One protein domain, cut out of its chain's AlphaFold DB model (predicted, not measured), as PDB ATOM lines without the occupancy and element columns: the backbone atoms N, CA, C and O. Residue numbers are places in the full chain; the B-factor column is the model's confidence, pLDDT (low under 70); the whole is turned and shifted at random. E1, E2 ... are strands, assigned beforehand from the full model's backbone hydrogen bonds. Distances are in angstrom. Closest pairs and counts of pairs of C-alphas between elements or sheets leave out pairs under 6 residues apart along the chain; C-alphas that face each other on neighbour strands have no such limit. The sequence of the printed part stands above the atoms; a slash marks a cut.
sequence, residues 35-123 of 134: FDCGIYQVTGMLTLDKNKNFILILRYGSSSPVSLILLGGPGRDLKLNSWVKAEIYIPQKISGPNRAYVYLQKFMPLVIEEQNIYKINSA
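Overview. This is residues 35 to 123 of the 134 residues of an uncharacterized protein of Bdellovibrionales bacterium RIFOXYC1_FULL_39_130 (UniProt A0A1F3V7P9). The domain is a small closed barrel of five curved strands, ringed in the order E1, E2, E3, E5, E4 and back to E1, with a sixth strand, E6, paired along the first part of E1 outside the ring. E1, E4 and E5 bend strongly as they run round the barrel, and E1 pairs with E4 on one side and with both E6 and E2 on the other. The printed part has 89 residues, with no named helix and six named strands, E1 to E6 along the chain; the class is all strand, and the sheet is mixed, with E3 and E5 as its parallel pair. The whole is compact and rounded, with a radius of gyration of the C-alphas of 12.0 A and spans of 30 by 30 by 27 A.

Arrangement. E1, residues 38 to 48, bends by 84 degrees at residue 45. E4, residues 82 to 90, is its antiparallel neighbour on one side, with N 42 and O 86 2.8 A apart, within hydrogen-bond range. On the other side of E1 lie E6, residues 117 to 122, antiparallel beside residues 38 to 42, with N 41 and O 118 at 2.8 A, and E2, residues 54 to 57, antiparallel beside residues 44 to 48, with N 47 and O 55 at 2.8 A. E3, residues 67 to 71, is antiparallel to E2, with N 56 and O 68 at 2.9 A. E1, E2 and E3 form a meander, each strand the antiparallel neighbour of the one before; with E4, antiparallel to E1, they form a Greek key. E5, residues 100 to 109, is parallel to E3, with N 71 and O 102 at 2.8 A, and antiparallel to E4, with N 87 and O 106 at 2.9 A. E2 and E5 are apart, and so are E3 and E6.

Along the chain. E1 begins at C-alpha 38, (25.580, -27.656, -38.884), and measures 24.2 A from first to last C-alpha. E4 measures 22.3 A and bends by 61 degrees at residue 87; E5 measures 21.6 A and bends by 83 degrees at residue 105. E2, E3 and E6 measure 9.9 A, 12.9 A and 13.9 A. E6 ends at C-alpha 122, (23.046, -28.990, -42.076).

Size, cuts and confidence. The two C-alphas farthest apart, those of Lys 50 and Ser 122, are 32.1 A from each other. The printed part has no cut and no long link; the link from E1 to E2 is tight. The mean pLDDT of the printed part is 89.3, with residues 73 to 76 and residue 97 under 70.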
ATOM      1  N   PHE A  35      22.169 -31.270 -30.429       91.00
ATOM      2  CA  PHE A  35      22.511 -30.491 -31.616       91.00
ATOM      3  C   PHE A  35      23.246 -31.379 -32.610       91.00
ATOM      4  O   PHE A  35      24.342 -31.869 -32.330       91.00
ATOM      5  N   ASP A  36      22.673 -31.563 -33.795       93.81
ATOM      6  CA  ASP A  36      23.397 -32.181 -34.903       93.81
ATOM      7  C   ASP A  36      24.423 -31.205 -35.495       93.81
ATOM      8  O   ASP A  36      24.352 -29.993 -35.287       93.81
ATOM      9  N   CYS A  37      25.350 -31.715 -36.297       93.56
ATOM     10  CA  CYS A  37      26.330 -30.886 -36.992       93.56
ATOM     11  C   CYS A  37      25.660 -29.919 -37.978       93.56
ATOM     12  O   CYS A  37      24.680 -30.256 -38.660       93.56
ATOM     13  N   GLY A  38      26.184 -28.698 -38.061       94.06
ATOM     14  CA  GLY A  38      25.580 -27.656 -38.884       94.06
ATOM     15  C   GLY A  38      25.884 -26.243 -38.430       94.06
ATOM     16  O   GLY A  38      26.649 -26.017 -37.493       94.06
ATOM     17  N   ILE A  39      25.263 -25.296 -39.123       93.56
ATOM     18  CA  ILE A  39      25.270 -23.878 -38.776       93.56
ATOM     19  C   ILE A  39      23.932 -23.554 -38.124       93.56
ATOM     20  O   ILE A  39      22.871 -23.879 -38.666       93.56
ATOM     21  N   TYR A  40      23.990 -22.906 -36.969       95.19
ATOM     22  CA  TYR A  40      22.830 -22.525 -36.181       95.19
ATOM     23  C   TYR A  40      22.840 -21.030 -35.927       95.19
ATOM     24  O   TYR A  40      23.888 -20.425 -35.719       95.19
ATOM     25  N   GLN A  41      21.647 -20.458 -35.898       95.62
ATOM     26  CA  GLN A  41      21.392 -19.151 -35.337       95.62
ATOM     27  C   GLN A  41      20.854 -19.353 -33.929       95.62
ATOM     28  O   GLN A  41      19.798 -19.959 -33.748       95.62
ATOM     29  N   VAL A  42      21.576 -18.854 -32.941       95.06
ATOM     30  CA  VAL A  42      21.212 -19.004 -31.537       95.06
ATOM     31  C   VAL A  42      21.165 -17.652 -30.855       95.06
ATOM     32  O   VAL A  42      21.949 -16.759 -31.174       95.06
ATOM     33  N   THR A  43      20.263 -17.522 -29.897       95.44
ATOM     34  CA  THR A  43      20.197 -16.377 -29.004       95.44
ATOM     35  C   THR A  43      20.506 -16.831 -27.588       95.44
ATOM     36  O   THR A  43      20.026 -17.875 -27.147       95.44
ATOM     37  N   GLY A  44      21.339 -16.074 -26.883       94.69
ATOM     38  CA  GLY A  44      21.717 -16.398 -25.515       94.69
ATOM     39  C   GLY A  44      22.411 -15.247 -24.809       94.69
ATOM     40  O   GLY A  44      22.713 -14.215 -25.408       94.69
ATOM     41  N   MET A  45      22.687 -15.444 -23.524       95.12
ATOM     42  CA  MET A  45      23.450 -14.493 -22.727       95.12
ATOM     43  C   MET A  45      24.948 -14.757 -22.890       95.12
ATOM     44  O   MET A  45      25.426 -15.858 -22.603       95.12
ATOM     45  N   LEU A  46      25.699 -13.748 -23.331       94.44
ATOM     46  CA  LEU A  46      27.154 -13.816 -23.431       94.44
ATOM     47  C   LEU A  46      27.795 -13.560 -22.065       94.44
ATOM     48  O   LEU A  46      27.526 -12.550 -21.422       94.44
ATOM     49  N   THR A  47      28.706 -14.429 -21.646       94.44
ATOM     50  CA  THR A  47      29.485 -14.266 -20.415       94.44
ATOM     51  C   THR A  47      30.901 -14.832 -20.572       94.44
ATOM     52  O   THR A  47      31.278 -15.298 -21.649       94.44
ATOM     53  N   LEU A  48      31.701 -14.775 -19.505       93.69
ATOM     54  CA  LEU A  48      33.007 -15.425 -19.422       93.69
ATOM     55  C   LEU A  48      32.989 -16.524 -18.364       93.69
ATOM     56  O   LEU A  48      32.361 -16.385 -17.315       93.69
ATOM     57  N   ASP A  49      33.726 -17.601 -18.613       93.12
ATOM     58  CA  ASP A  49      34.030 -18.568 -17.564       93.12
ATOM     59  C   ASP A  49      35.256 -18.175 -16.729       93.12
ATOM     60  O   ASP A  49      35.918 -17.162 -16.962       93.12
ATOM     61  N   LYS A  50      35.586 -19.021 -15.745       93.12
ATOM     62  CA  LYS A  50      36.751 -18.839 -14.866       93.12
ATOM     63  C   LYS A  50      38.084 -18.795 -15.628       93.12
ATOM     64  O   LYS A  50      39.039 -18.209 -15.134       93.12
ATOM     65  N   ASN A  51      38.134 -19.382 -16.822       93.75
ATOM     66  CA  ASN A  51      39.306 -19.435 -17.690       93.75
ATOM     67  C   ASN A  51      39.297 -18.316 -18.749       93.75
ATOM     68  O   ASN A  51      40.139 -18.321 -19.642       93.75
ATOM     69  N   LYS A  52      38.369 -17.349 -18.650       91.88
ATOM     70  CA  LYS A  52      38.165 -16.259 -19.617       91.88
ATOM     71  C   LYS A  52      37.783 -16.743 -21.022       91.88
ATOM     72  O   LYS A  52      38.001 -16.026 -21.996       91.88
ATOM     73  N   ASN A  53      37.176 -17.922 -21.134       92.44
ATOM     74  CA  ASN A  53      36.536 -18.345 -22.374       92.44
ATOM     75  C   ASN A  53      35.183 -17.650 -22.513       92.44
ATOM     76  O   ASN A  53      34.424 -17.576 -21.543       92.44
ATOM     77  N   PHE A  54      34.849 -17.209 -23.725       93.62
ATOM     78  CA  PHE A  54      33.505 -16.735 -24.032       93.62
ATOM     79  C   PHE A  54      32.510 -17.890 -23.971       93.62
ATOM     80  O   PHE A  54      32.681 -18.915 -24.634       93.62
ATOM     81  N   ILE A  55      31.464 -17.708 -23.170       94.38
ATOM     82  CA  ILE A  55      30.354 -18.643 -23.041       94.38
ATOM     83  C   ILE A  55      29.074 -17.973 -23.511       94.38
ATOM     84  O   ILE A  55      28.768 -16.855 -23.108       94.38
ATOM     85  N   LEU A  56      28.302 -18.701 -24.311       94.38
ATOM     86  CA  LEU A  56      26.934 -18.350 -24.648       94.38
ATOM     87  C   LEU A  56      25.965 -19.259 -23.888       94.38
ATOM     88  O   LEU A  56      25.932 -20.468 -24.123       94.38
ATOM     89  N   ILE A  57      25.185 -18.681 -22.977       93.94
ATOM     90  CA  ILE A  57      24.160 -19.387 -22.203       93.94
ATOM     91  C   ILE A  57      22.839 -19.296 -22.966       93.94
ATOM     92  O   ILE A  57      22.234 -18.230 -23.035       93.94
ATOM     93  N   LEU A  58      22.392 -20.414 -23.532       92.12
ATOM     94  CA  LEU A  58      21.181 -20.482 -24.355       92.12
ATOM     95  C   LEU A  58      19.899 -20.526 -23.515       92.12
ATOM     96  O   LEU A  58      18.890 -19.949 -23.898       92.12
ATOM     97  N   ARG A  59      19.947 -21.214 -22.366       88.69
ATOM     98  CA  ARG A  59      18.820 -21.375 -21.431       88.69
ATOM     99  C   ARG A  59      19.149 -20.716 -20.092       88.69
ATOM    100  O   ARG A  59      19.480 -21.398 -19.122       88.69
ATOM    101  N   TYR A  60      19.153 -19.386 -20.057       87.62
ATOM    102  CA  TYR A  60      19.436 -18.641 -18.828       87.62
ATOM    103  C   TYR A  60      18.274 -18.783 -17.832       87.62
ATOM    104  O   TYR A  60      17.115 -18.727 -18.233       87.62
ATOM    105  N   GLY A  61      18.581 -19.010 -16.550       86.31
ATOM    106  CA  GLY A  61      17.578 -19.195 -15.489       86.31
ATOM    107  C   GLY A  61      16.862 -20.555 -15.472       86.31
ATOM    108  O   GLY A  61      16.041 -20.790 -14.593       86.31
ATOM    109  N   SER A  62      17.168 -21.462 -16.407       84.44
ATOM    110  CA  SER A  62      16.579 -22.807 -16.452       84.44
ATOM    111  C   SER A  62      17.226 -23.757 -15.435       84.44
ATOM    112  O   SER A  62      18.418 -23.641 -15.145       84.44
ATOM    113  N   SER A  63      16.468 -24.752 -14.954       82.94
ATOM    114  CA  SER A  63      16.983 -25.866 -14.140       82.94
ATOM    115  C   SER A  63      17.970 -26.763 -14.899       82.94
ATOM    116  O   SER A  63      18.794 -27.423 -14.272       82.94
ATOM    117  N   SER A  64      17.913 -26.752 -16.236       81.31
ATOM    118  CA  SER A  64      18.849 -27.436 -17.136       81.31
ATOM    119  C   SER A  64      19.512 -26.412 -18.064       81.31
ATOM    120  O   SER A  64      19.125 -26.287 -19.233       81.31
ATOM    121  N   PRO A  65      20.484 -25.626 -17.560       84.56
ATOM    122  CA  PRO A  65      21.146 -24.600 -18.349       84.56
ATOM    123  C   PRO A  65      21.985 -25.230 -19.461       84.56
ATOM    124  O   PRO A  65      22.677 -26.226 -19.270       84.56
ATOM    125  N   VAL A  66      21.960 -24.600 -20.631       89.94
ATOM    126  CA  VAL A  66      22.681 -25.063 -21.820       89.94
ATOM    127  C   VAL A  66      23.672 -23.985 -22.194       89.94
ATOM    128  O   VAL A  66      23.287 -22.833 -22.390       89.94
ATOM    129  N   SER A  67      24.950 -24.346 -22.241       92.81
ATOM    130  CA  SER A  67      26.045 -23.399 -22.442       92.81
ATOM    131  C   SER A  67      26.992 -23.878 -23.530       92.81
ATOM    132  O   SER A  67      27.409 -25.035 -23.533       92.81
ATOM    133  N   LEU A  68      27.376 -22.966 -24.417       94.38
ATOM    134  CA  LEU A  68      28.331 -23.217 -25.491       94.38
ATOM    135  C   LEU A  68      29.599 -22.401 -25.255       94.38
ATOM    136  O   LEU A  68      29.516 -21.213 -24.949       94.38
ATOM    137  N   ILE A  69      30.763 -23.024 -25.411       94.69
ATOM    138  CA  ILE A  69      32.052 -22.329 -25.407       94.69
ATOM    139  C   ILE A  69      32.329 -21.863 -26.833       94.69
ATOM    140  O   ILE A  69      32.420 -22.678 -27.754       94.69
ATOM    141  N   LEU A  70      32.465 -20.552 -27.009       93.94
ATOM    142  CA  LEU A  70      32.698 -19.940 -28.309       93.94
ATOM    143  C   LEU A  70      34.193 -19.969 -28.638       93.94
ATOM    144  O   LEU A  70      35.022 -19.426 -27.907       93.94
ATOM    145  N   LEU A  71      34.530 -20.605 -29.756       92.75
ATOM    146  CA  LEU A  71      35.858 -20.613 -30.349       92.75
ATOM    147  C   LEU A  71      35.926 -19.572 -31.469       92.75
ATOM    148  O   LEU A  71      35.159 -19.628 -32.431       92.75
ATOM    149  N   GLY A  72      36.890 -18.659 -31.364       84.44
ATOM    150  CA  GLY A  72      37.077 -17.570 -32.325       84.44
ATOM    151  C   GLY A  72      36.013 -16.471 -32.225       84.44
ATOM    152  O   GLY A  72      35.248 -16.411 -31.262       84.44
ATOM    153  N   GLY A  73      35.984 -15.594 -33.232       69.06
ATOM    154  CA  GLY A  73      34.983 -14.535 -33.378       69.06
ATOM    155  C   GLY A  73      35.510 -13.105 -33.205       69.06
ATOM    156  O   GLY A  73      36.690 -12.907 -32.906       69.06
ATOM    157  N   PRO A  74      34.649 -12.100 -33.458       58.94
ATOM    158  CA  PRO A  74      35.052 -10.703 -33.559       58.94
ATOM    159  C   PRO A  74      35.576 -10.188 -32.215       58.94
ATOM    160  O   PRO A  74      34.944 -10.338 -31.172       58.94
ATOM    161  N   GLY A  75      36.783  -9.628 -32.252       66.38
ATOM    162  CA  GLY A  75      37.516  -9.205 -31.069       66.38
ATOM    163  C   GLY A  75      36.951  -7.972 -30.348       66.38
ATOM    164  O   GLY A  75      36.183  -7.186 -30.886       66.38
ATOM    165  N   ARG A  76      37.449  -7.833 -29.113       63.50
ATOM    166  CA  ARG A  76      37.567  -6.677 -28.195       63.50
ATOM    167  C   ARG A  76      36.327  -5.894 -27.735       63.50
ATOM    168  O   ARG A  76      36.385  -5.444 -26.598       63.50
ATOM    169  N   ASP A  77      35.207  -5.856 -28.455       79.06
ATOM    170  CA  ASP A  77      34.076  -4.975 -28.071       79.06
ATOM    171  C   ASP A  77      32.772  -5.707 -27.712       79.06
ATOM    172  O   ASP A  77      31.661  -5.205 -27.893       79.06
ATOM    173  N   LEU A  78      32.882  -6.918 -27.165       86.19
ATOM    174  CA  LEU A  78      31.712  -7.665 -26.711       86.19
ATOM    175  C   LEU A  78      31.303  -7.242 -25.296       86.19
ATOM    176  O   LEU A  78      32.050  -7.430 -24.333       86.19
ATOM    177  N   LYS A  79      30.082  -6.719 -25.147       91.31
ATOM    178  CA  LYS A  79      29.502  -6.405 -23.835       91.31
ATOM    179  C   LYS A  79      29.156  -7.703 -23.098       91.31
ATOM    180  O   LYS A  79      28.251  -8.431 -23.498       91.31
ATOM    181  N   LEU A  80      29.867  -7.993 -22.012       92.88
ATOM    182  CA  LEU A  80      29.576  -9.151 -21.164       92.88
ATOM    183  C   LEU A  80      28.233  -8.998 -20.444       92.88
ATOM    184  O   LEU A  80      27.781  -7.883 -20.185       92.88
ATOM    185  N   ASN A  81      27.634 -10.135 -20.095       93.62
ATOM    186  CA  ASN A  81      26.326 -10.243 -19.449       93.62
ATOM    187  C   ASN A  81      25.235  -9.507 -20.244       93.62
ATOM    188  O   ASN A  81      24.417  -8.783 -19.684       93.62
ATOM    189  N   SER A  82      25.272  -9.657 -21.569       93.50
ATOM    190  CA  SER A  82      24.273  -9.105 -22.483       93.50
ATOM    191  C   SER A  82      23.689 -10.197 -23.373       93.50
ATOM    192  O   SER A  82      24.313 -11.242 -23.584       93.50
ATOM    193  N   TRP A  83      22.478  -9.959 -23.871       94.50
ATOM    194  CA  TRP A  83      21.809 -10.835 -24.822       94.50
ATOM    195  C   TRP A  83      22.347 -10.612 -26.222       94.50
ATOM    196  O   TRP A  83      22.549  -9.481 -26.665       94.50
ATOM    197  N   VAL A  84      22.618 -11.711 -26.916       94.06
ATOM    198  CA  VAL A  84      23.287 -11.682 -28.211       94.06
ATOM    199  C   VAL A  84      22.683 -12.733 -29.122       94.06
ATOM    200  O   VAL A  84      22.303 -13.819 -28.684       94.06
ATOM    201  N   LYS A  85      22.649 -12.414 -30.409       94.75
ATOM    202  CA  LYS A  85      22.344 -13.334 -31.492       94.75
ATOM    203  C   LYS A  85      23.656 -13.755 -32.142       94.75
ATOM    204  O   LYS A  85      24.432 -12.910 -32.591       94.75
ATOM    205  N   ALA A  86      23.906 -15.053 -32.201       94.31
ATOM    206  CA  ALA A  86      25.119 -15.625 -32.757       94.31
ATOM    207  C   ALA A  86      24.801 -16.614 -33.880       94.31
ATOM    208  O   ALA A  86      23.897 -17.440 -33.770       94.31
ATOM    209  N   GLU A  87      25.578 -16.544 -34.954       94.44
ATOM    210  CA  GLU A  87      25.675 -17.608 -35.947       94.44
ATOM    211  C   GLU A  87      26.863 -18.484 -35.549       94.44
ATOM    212  O   GLU A  87      27.998 -18.005 -35.506       94.44
ATOM    213  N   ILE A  88      26.596 -19.743 -35.214       94.25
ATOM    214  CA  ILE A  88      27.593 -20.698 -34.729       94.25
ATOM    215  C   ILE A  88      27.687 -21.905 -35.652       94.25
ATOM    216  O   ILE A  88      26.688 -22.355 -36.211       94.25
ATOM    217  N   TYR A  89      28.881 -22.471 -35.765       93.31
ATOM    218  CA  TYR A  89      29.114 -23.741 -36.431       93.31
ATOM    219  C   TYR A  89      29.441 -24.837 -35.420       93.31
ATOM    220  O   TYR A  89      30.324 -24.696 -34.568       93.31
ATOM    221  N   ILE A  90      28.732 -25.954 -35.554       93.94
ATOM    222  CA  ILE A  90      28.850 -27.139 -34.716       93.94
ATOM    223  C   ILE A  90      29.531 -28.238 -35.550       93.94
ATOM    224  O   ILE A  90      28.893 -28.811 -36.440       93.94
ATOM    225  N   PRO A  91      30.825 -28.533 -35.301       90.38
ATOM    226  CA  PRO A  91      31.600 -29.481 -36.108       90.38
ATOM    227  C   PRO A  91      31.300 -30.949 -35.771       90.38
ATOM    228  O   PRO A  91      31.571 -31.841 -36.576       90.38
ATOM    229  N   GLN A  92      30.768 -31.207 -34.577       91.62
ATOM    230  CA  GLN A  92      30.474 -32.536 -34.050       91.62
ATOM    231  C   GLN A  92      29.151 -32.518 -33.295       91.62
ATOM    232  O   GLN A  92      28.798 -31.504 -32.698       91.62
ATOM    233  N   LYS A  93      28.435 -33.643 -33.309       92.44
ATOM    234  CA  LYS A  93      27.159 -33.771 -32.611       92.44
ATOM    235  C   LYS A  93      27.347 -33.518 -31.114       92.44
ATOM    236  O   LYS A  93      28.285 -34.037 -30.511       92.44
ATOM    237  N   ILE A  94      26.443 -32.737 -30.535       90.81
ATOM    238  CA  ILE A  94      26.403 -32.451 -29.104       90.81
ATOM    239  C   ILE A  94      25.209 -33.200 -28.531       90.81
ATOM    240  O   ILE A  94      24.074 -32.960 -28.946       90.81
ATOM    241  N   SER A  95      25.479 -34.089 -27.582       86.50
ATOM    242  CA  SER A  95      24.463 -34.799 -26.811       86.50
ATOM    243  C   SER A  95      24.652 -34.449 -25.336       86.50
ATOM    244  O   SER A  95      25.731 -34.683 -24.787       86.50
ATOM    245  N   GLY A  96      23.620 -33.881 -24.715       78.75
ATOM    246  CA  GLY A  96      23.607 -33.539 -23.292       78.75
ATOM    247  C   GLY A  96      23.987 -32.086 -22.967       78.75
ATOM    248  O   GLY A  96      24.367 -31.314 -23.849       78.75
ATOM    249  N   PRO A  97      23.901 -31.689 -21.683       69.88
ATOM    250  CA  PRO A  97      24.096 -30.308 -21.224       69.88
ATOM    251  C   PRO A  97      25.572 -29.893 -21.109       69.88
ATOM    252  O   PRO A  97      25.881 -28.794 -20.639       69.88
ATOM    253  N   ASN A  98      26.503 -30.768 -21.495       76.12
ATOM    254  CA  ASN A  98      27.931 -30.506 -21.371       76.12
ATOM    255  C   ASN A  98      28.346 -29.284 -22.197       76.12
ATOM    256  O   ASN A  98      27.840 -29.043 -23.293       76.12
ATOM    257  N   ARG A  99      29.321 -28.530 -21.673       79.69
ATOM    258  CA  ARG A  99      29.907 -27.380 -22.368       79.69
ATOM    259  C   ARG A  99      30.545 -27.839 -23.674       79.69
ATOM    260  O   ARG A  99      31.637 -28.403 -23.677       79.69
ATOM    261  N   ALA A 100      29.853 -27.585 -24.773       90.50
ATOM    262  CA  ALA A 100      30.331 -27.925 -26.096       90.50
ATOM    263  C   ALA A 100      31.092 -26.757 -26.717       90.50
ATOM    264  O   ALA A 100      30.698 -25.598 -26.586       90.50
ATOM    265  N   TYR A 101      32.171 -27.082 -27.420       92.62
ATOM    266  CA  TYR A 101      32.925 -26.117 -28.204       92.62
ATOM    267  C   TYR A 101      32.255 -25.906 -29.562       92.62
ATOM    268  O   TYR A 101      31.998 -26.870 -30.288       92.62
ATOM    269  N   VAL A 102      32.001 -24.648 -29.908       94.31
ATOM    270  CA  VAL A 102      31.401 -24.244 -31.186       94.31
ATOM    271  C   VAL A 102      32.207 -23.108 -31.792       94.31
ATOM    272  O   VAL A 102      32.812 -22.327 -31.064       94.31
ATOM    273  N   TYR A 103      32.219 -22.990 -33.115       93.44
ATOM    274  CA  TYR A 103      32.906 -21.887 -33.787       93.44
ATOM    275  C   TYR A 103      31.951 -20.713 -33.983       93.44
ATOM    276  O   TYR A 103      30.854 -20.892 -34.509       93.44
ATOM    277  N   LEU A 104      32.352 -19.518 -33.554       92.62
ATOM    278  CA  LEU A 104      31.561 -18.304 -33.745       92.62
ATOM    279  C   LEU A 104      31.808 -17.733 -35.146       92.62
ATOM    280  O   LEU A 104      32.950 -17.462 -35.511       92.62
ATOM    281  N   GLN A 105      30.737 -17.513 -35.913       89.75
ATOM    282  CA  GLN A 105      30.812 -16.984 -37.282       89.75
ATOM    283  C   GLN A 105      30.384 -15.542 -37.380       89.75
ATOM    284  O   GLN A 105      31.071 -14.731 -37.993       89.75
ATOM    285  N   LYS A 106      29.236 -15.236 -36.783       90.38
ATOM    286  CA  LYS A 106      28.688 -13.888 -36.739       90.38
ATOM    287  C   LYS A 106      28.119 -13.635 -35.369       90.38
ATOM    288  O   LYS A 106      27.637 -14.548 -34.701       90.38
ATOM    289  N   PHE A 107      28.160 -12.377 -34.981       89.50
ATOM    290  CA  PHE A 107      27.724 -11.930 -33.680       89.50
ATOM    291  C   PHE A 107      26.976 -10.611 -33.834       89.50
ATOM    292  O   PHE A 107      27.458  -9.705 -34.513       89.50
ATOM    293  N   MET A 108      25.805 -10.507 -33.212       91.12
ATOM    294  CA  MET A 108      24.979  -9.305 -33.202       91.12
ATOM    295  C   MET A 108      24.442  -9.080 -31.780       91.12
ATOM    296  O   MET A 108      23.773  -9.971 -31.249       91.12
ATOM    297  N   PRO A 109      24.712  -7.931 -31.137       91.12
ATOM    298  CA  PRO A 109      24.114  -7.620 -29.843       91.12
ATOM    299  C   PRO A 109      22.594  -7.479 -29.980       91.12
ATOM    300  O   PRO A 109      22.104  -6.954 -30.981       91.12
ATOM    301  N   LEU A 110      21.851  -7.932 -28.971       91.00
ATOM    302  CA  LEU A 110      20.407  -7.743 -28.883       91.00
ATOM    303  C   LEU A 110      20.045  -6.783 -27.756       91.00
ATOM    304  O   LEU A 110      20.717  -6.697 -26.729       91.00
ATOM    305  N   VAL A 111      18.943  -6.066 -27.969       88.56
ATOM    306  CA  VAL A 111      18.356  -5.148 -26.982       88.56
ATOM    307  C   VAL A 111      17.329  -5.865 -26.098       88.56
ATOM    308  O   VAL A 111      17.078  -5.432 -24.979       88.56
ATOM    309  N   ILE A 112      16.750  -6.963 -26.589       88.81
ATOM    310  CA  ILE A 112      15.640  -7.680 -25.957       88.81
ATOM    311  C   ILE A 112      16.114  -9.077 -25.549       88.81
ATOM    312  O   ILE A 112      16.880  -9.712 -26.278       88.81
ATOM    313  N   GLU A 113      15.659  -9.538 -24.384       88.06
ATOM    314  CA  GLU A 113      15.909 -10.895 -23.905       88.06
ATOM    315  C   GLU A 113      15.085 -11.890 -24.721       88.06
ATOM    316  O   GLU A 113      13.855 -11.865 -24.701       88.06
ATOM    317  N   GLU A 114      15.759 -12.766 -25.458       85.88
ATOM    318  CA  GLU A 114      15.102 -13.759 -26.297       85.88
ATOM    319  C   GLU A 114      15.918 -15.055 -26.285       85.88
ATOM    320  O   GLU A 114      17.143 -15.031 -26.396       85.88
ATOM    321  N   GLN A 115      15.253 -16.202 -26.143       85.75
ATOM    322  CA  GLN A 115      15.895 -17.518 -26.156       85.75
ATOM    323  C   GLN A 115      15.401 -18.295 -27.363       85.75
ATOM    324  O   GLN A 115      14.288 -18.809 -27.379       85.75
ATOM    325  N   ASN A 116      16.242 -18.368 -28.385       87.62
ATOM    326  CA  ASN A 116      15.872 -18.904 -29.681       87.62
ATOM    327  C   ASN A 116      17.007 -19.745 -30.249       87.62
ATOM    328  O   ASN A 116      18.175 -19.371 -30.163       87.62
ATOM    329  N   ILE A 117      16.667 -20.880 -30.853       87.56
ATOM    330  CA  ILE A 117      17.628 -21.793 -31.472       87.56
ATOM    331  C   ILE A 117      17.040 -22.235 -32.807       87.56
ATOM    332  O   ILE A 117      16.034 -22.937 -32.845       87.56
ATOM    333  N   TYR A 118      17.693 -21.856 -33.901       90.12
ATOM    334  CA  TYR A 118      17.267 -22.196 -35.254       90.12
ATOM    335  C   TYR A 118      18.426 -22.809 -36.031       90.12
ATOM    336  O   TYR A 118      19.514 -22.238 -36.102       90.12
ATOM    337  N   LYS A 119      18.206 -23.969 -36.650       90.06
ATOM    338  CA  LYS A 119      19.185 -24.561 -37.566       90.06
ATOM    339  C   LYS A 119      19.099 -23.843 -38.911       90.06
ATOM    340  O   LYS A 119      18.057 -23.890 -39.554       90.06
ATOM    341  N   ILE A 120      20.182 -23.191 -39.332       91.12
ATOM    342  CA  ILE A 120      20.254 -22.519 -40.640       91.12
ATOM    343  C   ILE A 120      20.605 -23.537 -41.724       91.12
ATOM    344  O   ILE A 120      19.982 -23.568 -42.780       91.12
ATOM    345  N   ASN A 121      21.630 -24.358 -41.477       88.94
ATOM    346  CA  ASN A 121      22.143 -25.294 -42.473       88.94
ATOM    347  C   ASN A 121      22.657 -26.579 -41.815       88.94
ATOM    348  O   ASN A 121      23.254 -26.550 -40.738       88.94
ATOM    349  N   SER A 122      22.449 -27.717 -42.475       86.94
ATOM    350  CA  SER A 122      23.046 -28.990 -42.076       86.94
ATOM    351  C   SER A 122      24.438 -29.124 -42.686       86.94
ATOM    352  O   SER A 122      24.630 -28.892 -43.873       86.94
ATOM    353  N   ALA A 123      25.413 -29.536 -41.881       83.00
ATOM    354  CA  ALA A 123      26.766 -29.819 -42.348       83.00
ATOM    355  C   ALA A 123      27.141 -31.258 -42.003       83.00
ATOM    356  O   ALA A 123      26.639 -31.823 -41.029       83.00
TER     357      ALA A 123